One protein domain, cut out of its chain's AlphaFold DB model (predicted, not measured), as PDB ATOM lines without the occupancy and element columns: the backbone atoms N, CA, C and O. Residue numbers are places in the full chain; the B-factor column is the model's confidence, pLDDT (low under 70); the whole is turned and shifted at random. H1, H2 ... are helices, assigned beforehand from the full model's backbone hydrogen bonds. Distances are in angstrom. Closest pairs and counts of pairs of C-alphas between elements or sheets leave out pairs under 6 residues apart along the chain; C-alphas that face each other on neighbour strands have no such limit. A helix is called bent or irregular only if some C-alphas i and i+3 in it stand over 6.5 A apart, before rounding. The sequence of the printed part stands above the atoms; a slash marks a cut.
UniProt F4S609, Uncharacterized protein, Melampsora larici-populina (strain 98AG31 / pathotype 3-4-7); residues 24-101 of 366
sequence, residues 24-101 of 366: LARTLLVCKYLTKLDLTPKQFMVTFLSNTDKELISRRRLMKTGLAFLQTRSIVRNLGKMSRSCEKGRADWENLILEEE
ATOM      1  N   LEU A  24      38.829 -16.707  31.575       82.69
ATOM      2  CA  LEU A  24      37.545 -16.871  30.887       82.69
ATOM      3  C   LEU A  24      37.711 -16.776  29.363       82.69
ATOM      4  O   LEU A  24      37.210 -17.639  28.640       82.69
ATOM      5  N   ALA A  25      38.488 -15.807  28.867       85.50
ATOM      6  CA  ALA A  25      38.781 -15.669  27.439       85.50
ATOM      7  C   ALA A  25      39.491 -16.909  26.856       85.50
ATOM      8  O   ALA A  25      39.110 -17.392  25.786       85.50
ATOM      9  N   ARG A  26      40.473 -17.475  27.578       88.81
ATOM     10  CA  ARG A  26      41.148 -18.730  27.184       88.81
ATOM     11  C   ARG A  26      40.188 -19.924  27.186       88.81
ATOM     12  O   ARG A  26      40.192 -20.697  26.232       88.81
ATOM     13  N   THR A  27      39.329 -20.048  28.199       85.88
ATOM     14  CA  THR A  27      38.317 -21.121  28.272       85.88
ATOM     15  C   THR A  27      37.337 -21.053  27.097       85.88
ATOM     16  O   THR A  27      37.102 -22.061  26.431       85.88
ATOM     17  N   LEU A  28      36.823 -19.861  26.769       86.25
ATOM     18  CA  LEU A  28      35.932 -19.661  25.618       86.25
ATOM     19  C   LEU A  28      36.617 -19.976  24.282       86.25
ATOM     20  O   LEU A  28      35.979 -20.514  23.375       86.25
ATOM     21  N   LEU A  29      37.912 -19.672  24.153       89.81
ATOM     22  CA  LEU A  29      38.713 -20.055  22.992       89.81
ATOM     23  C   LEU A  29      38.832 -21.585  22.882       89.81
ATOM     24  O   LEU A  29      38.560 -22.122  21.811       89.81
ATOM     25  N   VAL A  30      39.131 -22.298  23.974       88.00
ATOM     26  CA  VAL A  30      39.166 -23.776  23.991       88.00
ATOM     27  C   VAL A  30      37.809 -24.372  23.602       88.00
ATOM     28  O   VAL A  30      37.765 -25.265  22.758       88.00
ATOM     29  N   CYS A  31      36.695 -23.845  24.123       84.56
ATOM     30  CA  CYS A  31      35.358 -24.287  23.717       84.56
ATOM     31  C   CYS A  31      35.113 -24.098  22.210       84.56
ATOM     32  O   CYS A  31      34.605 -25.014  21.571       84.56
ATOM     33  N   LYS A  32      35.542 -22.972  21.617       88.75
ATOM     34  CA  LYS A  32      35.458 -22.754  20.159       88.75
ATOM     35  C   LYS A  32      36.295 -23.759  19.360       88.75
ATOM     36  O   LYS A  32      35.865 -24.164  18.285       88.75
ATOM     37  N   TYR A  33      37.467 -24.164  19.853       90.44
ATOM     38  CA  TYR A  33      38.272 -25.210  19.206       90.44
ATOM     39  C   TYR A  33      37.634 -26.599  19.325       90.44
ATOM     40  O   TYR A  33      37.619 -27.323  18.338       90.44
ATOM     41  N   LEU A  34      37.045 -26.947  20.473       87.75
ATOM     42  CA  LEU A  34      36.295 -28.200  20.634       87.75
ATOM     43  C   LEU A  34      35.096 -28.269  19.673       87.75
ATOM     44  O   LEU A  34      34.918 -29.275  18.994       87.75
ATOM     45  N   THR A  35      34.344 -27.171  19.521       85.94
ATOM     46  CA  THR A  35      33.236 -27.086  18.549       85.94
ATOM     47  C   THR A  35      33.703 -27.214  17.093       85.94
ATOM     48  O   THR A  35      32.967 -27.753  16.283       85.94
ATOM     49  N   LYS A  36      34.923 -26.773  16.750       90.75
ATOM     50  CA  LYS A  36      35.524 -26.995  15.415       90.75
ATOM     51  C   LYS A  36      35.985 -28.438  15.165       90.75
ATOM     52  O   LYS A  36      36.306 -28.767  14.031       90.75
ATOM     53  N   LEU A  37      36.085 -29.248  16.216       86.81
ATOM     54  CA  LEU A  37      36.477 -30.660  16.176       86.81
ATOM     55  C   LEU A  37      35.265 -31.583  16.411       86.81
ATOM     56  O   LEU A  37      35.446 -32.726  16.820       86.81
ATOM     57  N   ASP A  38      34.044 -31.057  16.245       86.25
ATOM     58  CA  ASP A  38      32.758 -31.727  16.497       86.25
ATOM     59  C   ASP A  38      32.636 -32.392  17.887       86.25
ATOM     60  O   ASP A  38      31.852 -33.315  18.107       86.25
ATOM     61  N   LEU A  39      33.388 -31.884  18.869       86.38
ATOM     62  CA  LEU A  39      33.439 -32.399  20.235       86.38
ATOM     63  C   LEU A  39      32.698 -31.473  21.200       86.38
ATOM     64  O   LEU A  39      33.044 -30.302  21.381       86.38
ATOM     65  N   THR A  40      31.707 -32.013  21.909       86.75
ATOM     66  CA  THR A  40      31.081 -31.275  23.016       86.75
ATOM     67  C   THR A  40      31.991 -31.278  24.254       86.75
ATOM     68  O   THR A  40      32.658 -32.281  24.520       86.75
ATOM     69  N   PRO A  41      31.990 -30.222  25.096       85.94
ATOM     70  CA  PRO A  41      32.770 -30.213  26.337       85.94
ATOM     71  C   PRO A  41      32.447 -31.383  27.281       85.94
ATOM     72  O   PRO A  41      33.342 -31.905  27.939       85.94
ATOM     73  N   LYS A  42      31.186 -31.845  27.307       84.94
ATOM     74  CA  LYS A  42      30.766 -33.026  28.082       84.94
ATOM     75  C   LYS A  42      31.418 -34.307  27.556       84.94
ATOM     76  O   LYS A  42      31.980 -35.068  28.337       84.94
ATOM     77  N   GLN A  43      31.378 -34.522  26.242       85.44
ATOM     78  CA  GLN A  43      31.991 -35.682  25.595       85.44
ATOM     79  C   GLN A  43      33.514 -35.669  25.757       85.44
ATOM     80  O   GLN A  43      34.085 -36.691  26.120       85.44
ATOM     81  N   PHE A  44      34.156 -34.503  25.617       88.12
ATOM     82  CA  PHE A  44      35.574 -34.335  25.937       88.12
ATOM     83  C   PHE A  44      35.890 -34.747  27.384       88.12
ATOM     84  O   PHE A  44      36.825 -35.513  27.597       88.12
ATOM     85  N   MET A  45      35.107 -34.299  28.375       84.88
ATOM     86  CA  MET A  45      35.317 -34.680  29.779       84.88
ATOM     87  C   MET A  45      35.183 -36.192  30.003       84.88
ATOM     88  O   MET A  45      36.037 -36.771  30.673       84.88
ATOM     89  N   VAL A  46      34.165 -36.841  29.426       84.69
ATOM     90  CA  VAL A  46      33.986 -38.300  29.534       84.69
ATOM     91  C   VAL A  46      35.148 -39.038  28.865       84.69
ATOM     92  O   VAL A  46      35.795 -39.862  29.505       84.69
ATOM     93  N   THR A  47      35.494 -38.704  27.619       86.31
ATOM     94  CA  THR A  47      36.617 -39.339  26.909       86.31
ATOM     95  C   THR A  47      37.948 -39.122  27.635       86.31
ATOM     96  O   THR A  47      38.727 -40.064  27.766       86.31
ATOM     97  N   PHE A  48      38.204 -37.923  28.165       85.12
ATOM     98  CA  PHE A  48      39.415 -37.620  28.931       85.12
ATOM     99  C   PHE A  48      39.502 -38.429  30.234       85.12
ATOM    100  O   PHE A  48      40.584 -38.897  30.595       85.12
ATOM    101  N   LEU A  49      38.380 -38.607  30.943       81.81
ATOM    102  CA  LEU A  49      38.339 -39.317  32.224       81.81
ATOM    103  C   LEU A  49      38.305 -40.844  32.077       81.81
ATOM    104  O   LEU A  49      38.910 -41.515  32.914       81.81
ATOM    105  N   SER A  50      37.689 -41.387  31.022       82.88
ATOM    106  CA  SER A  50      37.461 -42.834  30.853       82.88
ATOM    107  C   SER A  50      38.458 -43.561  29.941       82.88
ATOM    108  O   SER A  50      38.667 -44.754  30.130       82.88
ATOM    109  N   ASN A  51      39.086 -42.898  28.961       83.81
ATOM    110  CA  ASN A  51      39.977 -43.565  27.993       83.81
ATOM    111  C   ASN A  51      41.290 -44.053  28.657       83.81
ATOM    112  O   ASN A  51      41.753 -43.456  29.628       83.81
ATOM    113  N   THR A  52      41.913 -45.121  28.155       82.88
ATOM    114  CA  THR A  52      43.117 -45.773  28.723       82.88
ATOM    115  C   THR A  52      44.411 -45.420  27.967       82.88
ATOM    116  O   THR A  52      45.469 -45.977  28.245       82.88
ATOM    117  N   ASP A  53      44.371 -44.471  27.030       85.56
ATOM    118  CA  ASP A  53      45.565 -44.037  26.296       85.56
ATOM    119  C   ASP A  53      46.669 -43.451  27.214       85.56
ATOM    120  O   ASP A  53      46.406 -42.704  28.167       85.56
ATOM    121  N   LYS A  54      47.931 -43.772  26.900       80.06
ATOM    122  CA  LYS A  54      49.138 -43.414  27.665       80.06
ATOM    123  C   LYS A  54      49.275 -41.897  27.832       80.06
ATOM    124  O   LYS A  54      49.638 -41.432  28.915       80.06
ATOM    125  N   GLU A  55      48.932 -41.127  26.799       76.62
ATOM    126  CA  GLU A  55      49.008 -39.658  26.803       76.62
ATOM    127  C   GLU A  55      47.904 -38.989  27.652       76.62
ATOM    128  O   GLU A  55      48.043 -37.843  28.091       76.62
ATOM    129  N   LEU A  56      46.807 -39.705  27.922       80.88
ATOM    130  CA  LEU A  56      45.729 -39.272  28.818       80.88
ATOM    131  C   LEU A  56      45.952 -39.766  30.255       80.88
ATOM    132  O   LEU A  56      45.585 -39.083  31.215       80.88
ATOM    133  N   ILE A  57      46.574 -40.934  30.438       79.69
ATOM    134  CA  ILE A  57      47.026 -41.420  31.754       79.69
ATOM    135  C   ILE A  57      48.074 -40.469  32.348       79.69
ATOM    136  O   ILE A  57      47.943 -40.076  33.510       79.69
ATOM    137  N   SER A  58      49.077 -40.053  31.566       79.25
ATOM    138  CA  SER A  58      50.135 -39.150  32.043       79.25
ATOM    139  C   SER A  58      49.579 -37.797  32.511       79.25
ATOM    140  O   SER A  58      49.935 -37.330  33.594       79.25
ATOM    141  N   ARG A  59      48.629 -37.215  31.763       77.38
ATOM    142  CA  ARG A  59      47.934 -35.969  32.131       77.38
ATOM    143  C   ARG A  59      47.034 -36.134  33.360       77.38
ATOM    144  O   ARG A  59      47.093 -35.304  34.269       77.38
ATOM    145  N   ARG A  60      46.265 -37.226  33.459       79.69
ATOM    146  CA  ARG A  60      45.451 -37.536  34.655       79.69
ATOM    147  C   ARG A  60      46.279 -37.847  35.903       79.69
ATOM    148  O   ARG A  60      45.734 -37.746  36.999       79.69
ATOM    149  N   ARG A  61      47.575 -38.177  35.789       77.00
ATOM    150  CA  ARG A  61      48.454 -38.389  36.958       77.00
ATOM    151  C   ARG A  61      48.413 -37.198  37.915       77.00
ATOM    152  O   ARG A  61      48.348 -37.399  39.122       77.00
ATOM    153  N   LEU A  62      48.386 -35.977  37.375       69.88
ATOM    154  CA  LEU A  62      48.342 -34.749  38.169       69.88
ATOM    155  C   LEU A  62      47.050 -34.631  38.992       69.88
ATOM    156  O   LEU A  62      47.114 -34.201  40.135       69.88
ATOM    157  N   MET A  63      45.901 -35.098  38.489       72.50
ATOM    158  CA  MET A  63      44.620 -35.043  39.219       72.50
ATOM    159  C   MET A  63      44.599 -35.904  40.496       72.50
ATOM    160  O   MET A  63      43.746 -35.698  41.358       72.50
ATOM    161  N   LYS A  64      45.532 -36.858  40.639       67.94
ATOM    162  CA  LYS A  64      45.571 -37.818  41.753       67.94
ATOM    163  C   LYS A  64      46.409 -37.369  42.959       67.94
ATOM    164  O   LYS A  64      46.334 -38.022  43.994       67.94
ATOM    165  N   THR A  65      47.215 -36.306  42.858       65.31
ATOM    166  CA  THR A  65      48.243 -35.990  43.875       65.31
ATOM    167  C   THR A  65      48.253 -34.528  44.329       65.31
ATOM    168  O   THR A  65      48.261 -33.612  43.507       65.31
ATOM    169  N   GLY A  66      48.357 -34.306  45.645       66.56
ATOM    170  CA  GLY A  66      48.643 -32.996  46.244       66.56
ATOM    171  C   GLY A  66      47.585 -31.919  45.962       66.56
ATOM    172  O   GLY A  66      46.387 -32.193  45.940       66.56
ATOM    173  N   LEU A  67      48.032 -30.677  45.732       63.38
ATOM    174  CA  LEU A  67      47.174 -29.507  45.473       63.38
ATOM    175  C   LEU A  67      46.161 -29.711  44.327       63.38
ATOM    176  O   LEU A  67      45.056 -29.169  44.375       63.38
ATOM    177  N   ALA A  68      46.489 -30.526  43.326       61.81
ATOM    178  CA  ALA A  68      45.601 -30.813  42.201       61.81
ATOM    179  C   ALA A  68      44.404 -31.721  42.575       61.81
ATOM    180  O   ALA A  68      43.357 -31.660  41.923       61.81
ATOM    181  N   PHE A  69      44.474 -32.473  43.681       71.38
ATOM    182  CA  PHE A  69      43.292 -33.144  44.238       71.38
ATOM    183  C   PHE A  69      42.259 -32.128  44.759       71.38
ATOM    184  O   PHE A  69      41.056 -32.323  44.585       71.38
ATOM    185  N   LEU A  70      42.698 -30.990  45.319       74.38
ATOM    186  CA  LEU A  70      41.787 -29.915  45.743       74.38
ATOM    187  C   LEU A  70      41.078 -29.267  44.544       74.38
ATOM    188  O   LEU A  70      39.891 -28.947  44.634       74.38
ATOM    189  N   GLN A  71      41.771 -29.132  43.408       76.31
ATOM    190  CA  GLN A  71      41.173 -28.672  42.150       76.31
ATOM    191  C   GLN A  71      40.156 -29.691  41.612       76.31
ATOM    192  O   GLN A  71      39.029 -29.314  41.293       76.31
ATOM    193  N   THR A  72      40.489 -30.985  41.628       80.50
ATOM    194  CA  THR A  72      39.566 -32.079  41.263       80.50
ATOM    195  C   THR A  72      38.306 -32.070  42.141       80.50
ATOM    196  O   THR A  72      37.185 -32.088  41.633       80.50
ATOM    197  N   ARG A  73      38.460 -31.904  43.462       77.25
ATOM    198  CA  ARG A  73      37.340 -31.742  44.406       77.25
ATOM    199  C   ARG A  73      36.515 -30.475  44.136       77.25
ATOM    200  O   ARG A  73      35.308 -30.473  44.372       77.25
ATOM    201  N   SER A  74      37.136 -29.404  43.637       82.62
ATOM    202  CA  SER A  74      36.432 -28.183  43.219       82.62
ATOM    203  C   SER A  74      35.556 -28.422  41.983       82.62
ATOM    204  O   SER A  74      34.406 -27.984  41.964       82.62
ATOM    205  N   ILE A  75      36.045 -29.193  41.001       84.50
ATOM    206  CA  ILE A  75      35.270 -29.602  39.814       84.50
ATOM    207  C   ILE A  75      34.023 -30.390  40.240       84.50
ATOM    208  O   ILE A  75      32.913 -29.997  39.889       84.50
ATOM    209  N   VAL A  76      34.182 -31.427  41.072       84.62
ATOM    210  CA  VAL A  76      33.054 -32.230  41.592       84.62
ATOM    211  C   VAL A  76      32.066 -31.365  42.384       84.62
ATOM    212  O   VAL A  76      30.855 -31.464  42.188       84.62
ATOM    213  N   ARG A  77      32.555 -30.446  43.229       85.25
ATOM    214  CA  ARG A  77      31.696 -29.516  43.982       85.25
ATOM    215  C   ARG A  77      30.904 -28.575  43.066       85.25
ATOM    216  O   ARG A  77      29.755 -28.270  43.376       85.25
ATOM    217  N   ASN A  78      31.498 -28.100  41.973       84.25
ATOM    218  CA  ASN A  78      30.818 -27.227  41.016       84.25
ATOM    219  C   ASN A  78      29.794 -28.000  40.173       84.25
ATOM    220  O   ASN A  78      28.681 -27.506  40.007       84.25
ATOM    221  N   LEU A  79      30.100 -29.235  39.758       84.62
ATOM    222  CA  LEU A  79      29.119 -30.143  39.149       84.62
ATOM    223  C   LEU A  79      27.925 -30.368  40.089       84.62
ATOM    224  O   LEU A  79      26.791 -30.120  39.697       84.62
ATOM    225  N   GLY A  80      28.166 -30.680  41.365       82.31
ATOM    226  CA  GLY A  80      27.098 -30.828  42.358       82.31
ATOM    227  C   GLY A  80      26.323 -29.540  42.666       82.31
ATOM    228  O   GLY A  80      25.177 -29.604  43.104       82.31
ATOM    229  N   LYS A  81      26.896 -28.347  42.455       85.06
ATOM    230  CA  LYS A  81      26.138 -27.080  42.496       85.06
ATOM    231  C   LYS A  81      25.232 -26.930  41.269       85.06
ATOM    232  O   LYS A  81      24.090 -26.520  41.436       85.06
ATOM    233  N   MET A  82      25.724 -27.275  40.078       82.75
ATOM    234  CA  MET A  82      24.956 -27.220  38.827       82.75
ATOM    235  C   MET A  82      23.831 -28.260  38.774       82.75
ATOM    236  O   MET A  82      22.749 -27.953  38.291       82.75
ATOM    237  N   SER A  83      24.045 -29.476  39.283       84.00
ATOM    238  CA  SER A  83      23.002 -30.511  39.288       84.00
ATOM    239  C   SER A  83      21.860 -30.153  40.242       84.00
ATOM    240  O   SER A  83      20.695 -30.272  39.884       84.00
ATOM    241  N   ARG A  84      22.181 -29.613  41.426       80.06
ATOM    242  CA  ARG A  84      21.183 -29.204  42.431       80.06
ATOM    243  C   ARG A  84      20.431 -27.908  42.104       80.06
ATOM    244  O   ARG A  84      19.539 -27.547  42.864       80.06
ATOM    245  N   SER A  85      20.756 -27.198  41.017       80.38
ATOM    246  CA  SER A  85      19.975 -26.023  40.593       80.38
ATOM    247  C   SER A  85      18.699 -26.379  39.819       80.38
ATOM    248  O   SER A  85      17.973 -25.478  39.407       80.38
ATOM    249  N   CYS A  86      18.411 -27.666  39.603       82.19
ATOM    250  CA  CYS A  86      17.126 -28.145  39.103       82.19
ATOM    251  C   CYS A  86      16.637 -29.340  39.934       82.19
ATOM    252  O   CYS A  86      17.434 -30.172  40.356       82.19
ATOM    253  N   GLU A  87      15.324 -29.446  40.156       77.25
ATOM    254  CA  GLU A  87      14.765 -30.441  41.088       77.25
ATOM    255  C   GLU A  87      15.049 -31.888  40.652       77.25
ATOM    256  O   GLU A  87      15.445 -32.727  41.456       77.25
ATOM    257  N   LYS A  88      14.958 -32.166  39.345       79.50
ATOM    258  CA  LYS A  88      15.305 -33.481  38.792       79.50
ATOM    259  C   LYS A  88      16.794 -33.808  38.968       79.50
ATOM    260  O   LYS A  88      17.129 -34.869  39.477       79.50
ATOM    261  N   GLY A  89      17.679 -32.872  38.619       79.50
ATOM    262  CA  GLY A  89      19.127 -33.049  38.766       79.50
ATOM    263  C   GLY A  89      19.590 -33.095  40.223       79.50
ATOM    264  O   GLY A  89      20.652 -33.647  40.507       79.50
ATOM    265  N   ARG A  90      18.795 -32.560  41.158       76.31
ATOM    266  CA  ARG A  90      18.987 -32.745  42.595       76.31
ATOM    267  C   ARG A  90      18.718 -34.191  43.004       76.31
ATOM    268  O   ARG A  90      19.585 -34.767  43.650       76.31
ATOM    269  N   ALA A  91      17.582 -34.768  42.609       73.75
ATOM    270  CA  ALA A  91      17.266 -36.168  42.896       73.75
ATOM    271  C   ALA A  91      18.300 -37.122  42.270       73.75
ATOM    272  O   ALA A  91      18.825 -37.991  42.959       73.75
ATOM    273  N   ASP A  92      18.678 -36.897  41.007       75.44
ATOM    274  CA  ASP A  92      19.711 -37.687  40.321       75.44
ATOM    275  C   ASP A  92      21.087 -37.575  41.025       75.44
ATOM    276  O   ASP A  92      21.827 -38.552  41.123       75.44
ATOM    277  N   TRP A  93      21.434 -36.396  41.558       79.12
ATOM    278  CA  TRP A  93      22.677 -36.167  42.309       79.12
ATOM    279  C   TRP A  93      22.657 -36.766  43.723       79.12
ATOM    280  O   TRP A  93      23.681 -37.254  44.197       79.12
ATOM    281  N   GLU A  94      21.513 -36.722  44.409       76.12
ATOM    282  CA  GLU A  94      21.331 -37.366  45.714       76.12
ATOM    283  C   GLU A  94      21.376 -38.899  45.561       76.12
ATOM    284  O   GLU A  94      22.092 -39.545  46.322       76.12
ATOM    285  N   ASN A  95      20.755 -39.466  44.519       76.38
ATOM    286  CA  ASN A  95      20.860 -40.893  44.185       76.38
ATOM    287  C   ASN A  95      22.305 -41.321  43.880       76.38
ATOM    288  O   ASN A  95      22.764 -42.302  44.450       76.38
ATOM    289  N   LEU A  96      23.051 -40.562  43.066       76.31
ATOM    290  CA  LEU A  96      24.461 -40.863  42.765       76.31
ATOM    291  C   LEU A  96      25.337 -40.897  44.028       76.31
ATOM    292  O   LEU A  96      26.227 -41.733  44.140       76.31
ATOM    293  N   ILE A  97      25.087 -40.007  44.996       75.69
ATOM    294  CA  ILE A  97      25.787 -40.039  46.290       75.69
ATOM    295  C   ILE A  97      25.361 -41.261  47.117       75.69
ATOM    296  O   ILE A  97      26.209 -41.884  47.749       75.69
ATOM    297  N   LEU A  98      24.072 -41.609  47.112       65.00
ATOM    298  CA  LEU A  98      23.540 -42.761  47.846       65.00
ATOM    299  C   LEU A  98      24.000 -44.110  47.264       65.00
ATOM    300  O   LEU A  98      24.170 -45.052  48.029       65.00
ATOM    301  N   GLU A  99      24.254 -44.199  45.956       63.03
ATOM    302  CA  GLU A  99      24.845 -45.379  45.300       63.03
ATOM    303  C   GLU A  99      26.298 -45.644  45.744       63.03
ATOM    304  O   GLU A  99      26.726 -46.798  45.772       63.03
ATOM    305  N   GLU A 100      27.048 -44.605  46.136       59.00
ATOM    306  CA  GLU A 100      28.395 -44.737  46.719       59.00
ATOM    307  C   GLU A 100      28.389 -44.871  48.261       59.00
ATOM    308  O   GLU A 100      29.429 -45.177  48.855       59.00
ATOM    309  N   GLU A 101      27.252 -44.671  48.943       51.25
ATOM    310  CA  GLU A 101      27.166 -44.877  50.393       51.25
ATOM    311  C   GLU A 101      26.982 -46.357  50.758       51.25
ATOM    312  O   GLU A 101      26.052 -47.034  50.327       51.25
TER     313      GLU A 101
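This is residues 24 to 101 of the 366 residues of an uncharacterized protein of Melampsora larici-populina (strain 98AG31 / pathotype 3-4-7) (UniProt F4S609). The longest helix, H4, is one limb of an open zigzag of five helices: it meets H3 at a corner at one end and forms a helical hairpin with H5, opened as a V, at the other. Beyond H3 the zigzag goes on through H2 to H1, each turned about square to the next, with few contacts and no packed core. The first residues of H1, 24 to 29, and the last printed residues, 95 to 101, stick out. The printed part has 78 residues with five named helices, in the order H1, H2, H3, H4, H5, and no named strand, so its class is all helix. It is loose, with a radius of gyration of the C-alphas of 14.9 A, and spans 33 by 29 by 23 A.

Find C-alpha 67 at (47.174, -29.507, 45.473); from there H4, residues 67 to 83, runs 25.0 A to C-alpha 83 at (23.002, -30.511, 39.288). After it look for H5, residues 87 to 100, 20.5 A long, which ends with C-alpha 100 at (28.395, -44.737, 46.719). Before H4 come H3, residues 54 to 64, 15.6 A, and H2, residues 41 to 50, 14.2 A. H1, residues 24 to 36, begins at C-alpha 24 at (37.545, -16.871, 30.887) and is 18.6 A long. H3 is neither bent nor irregular, but only just: C-alphas 59 and 62 are 6.2 A apart.

Start at H4 and look at residues 80 to 83, with which alone it touches H5, at residues 89 to 93. Their closest C-alphas, those of Ser 83 and Gly 89, are 4.7 A apart, and the two run opposite ways at a steep tilt of 44 degrees. At its other end H4 touches H3 only at the corner, with residues 68 to 72 alone. The closest C-alphas there, of Met 63 and Phe 69, are 5.5 A apart, and the lines are about perpendicular at 88 degrees. H2 and H3 are close but not clearly touching; their closest C-alphas, of Phe 48 and Leu 56, are 6.5 A apart, and their lines stand about perpendicular at 87 degrees. H1 and H2 are also close but not clearly touching, with the closest C-alphas, of Cys 31 and Pro 41, 7.0 A apart, and lines about perpendicular at 83 degrees. Among the pairs that are apart are H2 and H4, and H1 and H5. In H1, H2 and H4 every O i to N i+4 pair is within hydrogen-bond range; in H5 it is 9 of 10, and in H3 3 of 7, beside 6 of 8 O i to N i+3 pairs.

The C-alphas of Lys 36 and Glu 101 are the two farthest apart, at 40.2 A. The printed part has no cut, and the four links between the helices are tight. Look at the B-factor column for the model's confidence: the mean pLDDT of the printed part is 79.8, and it is under 70 at residue 62, residues 64 to 68 and residues 98 to 101.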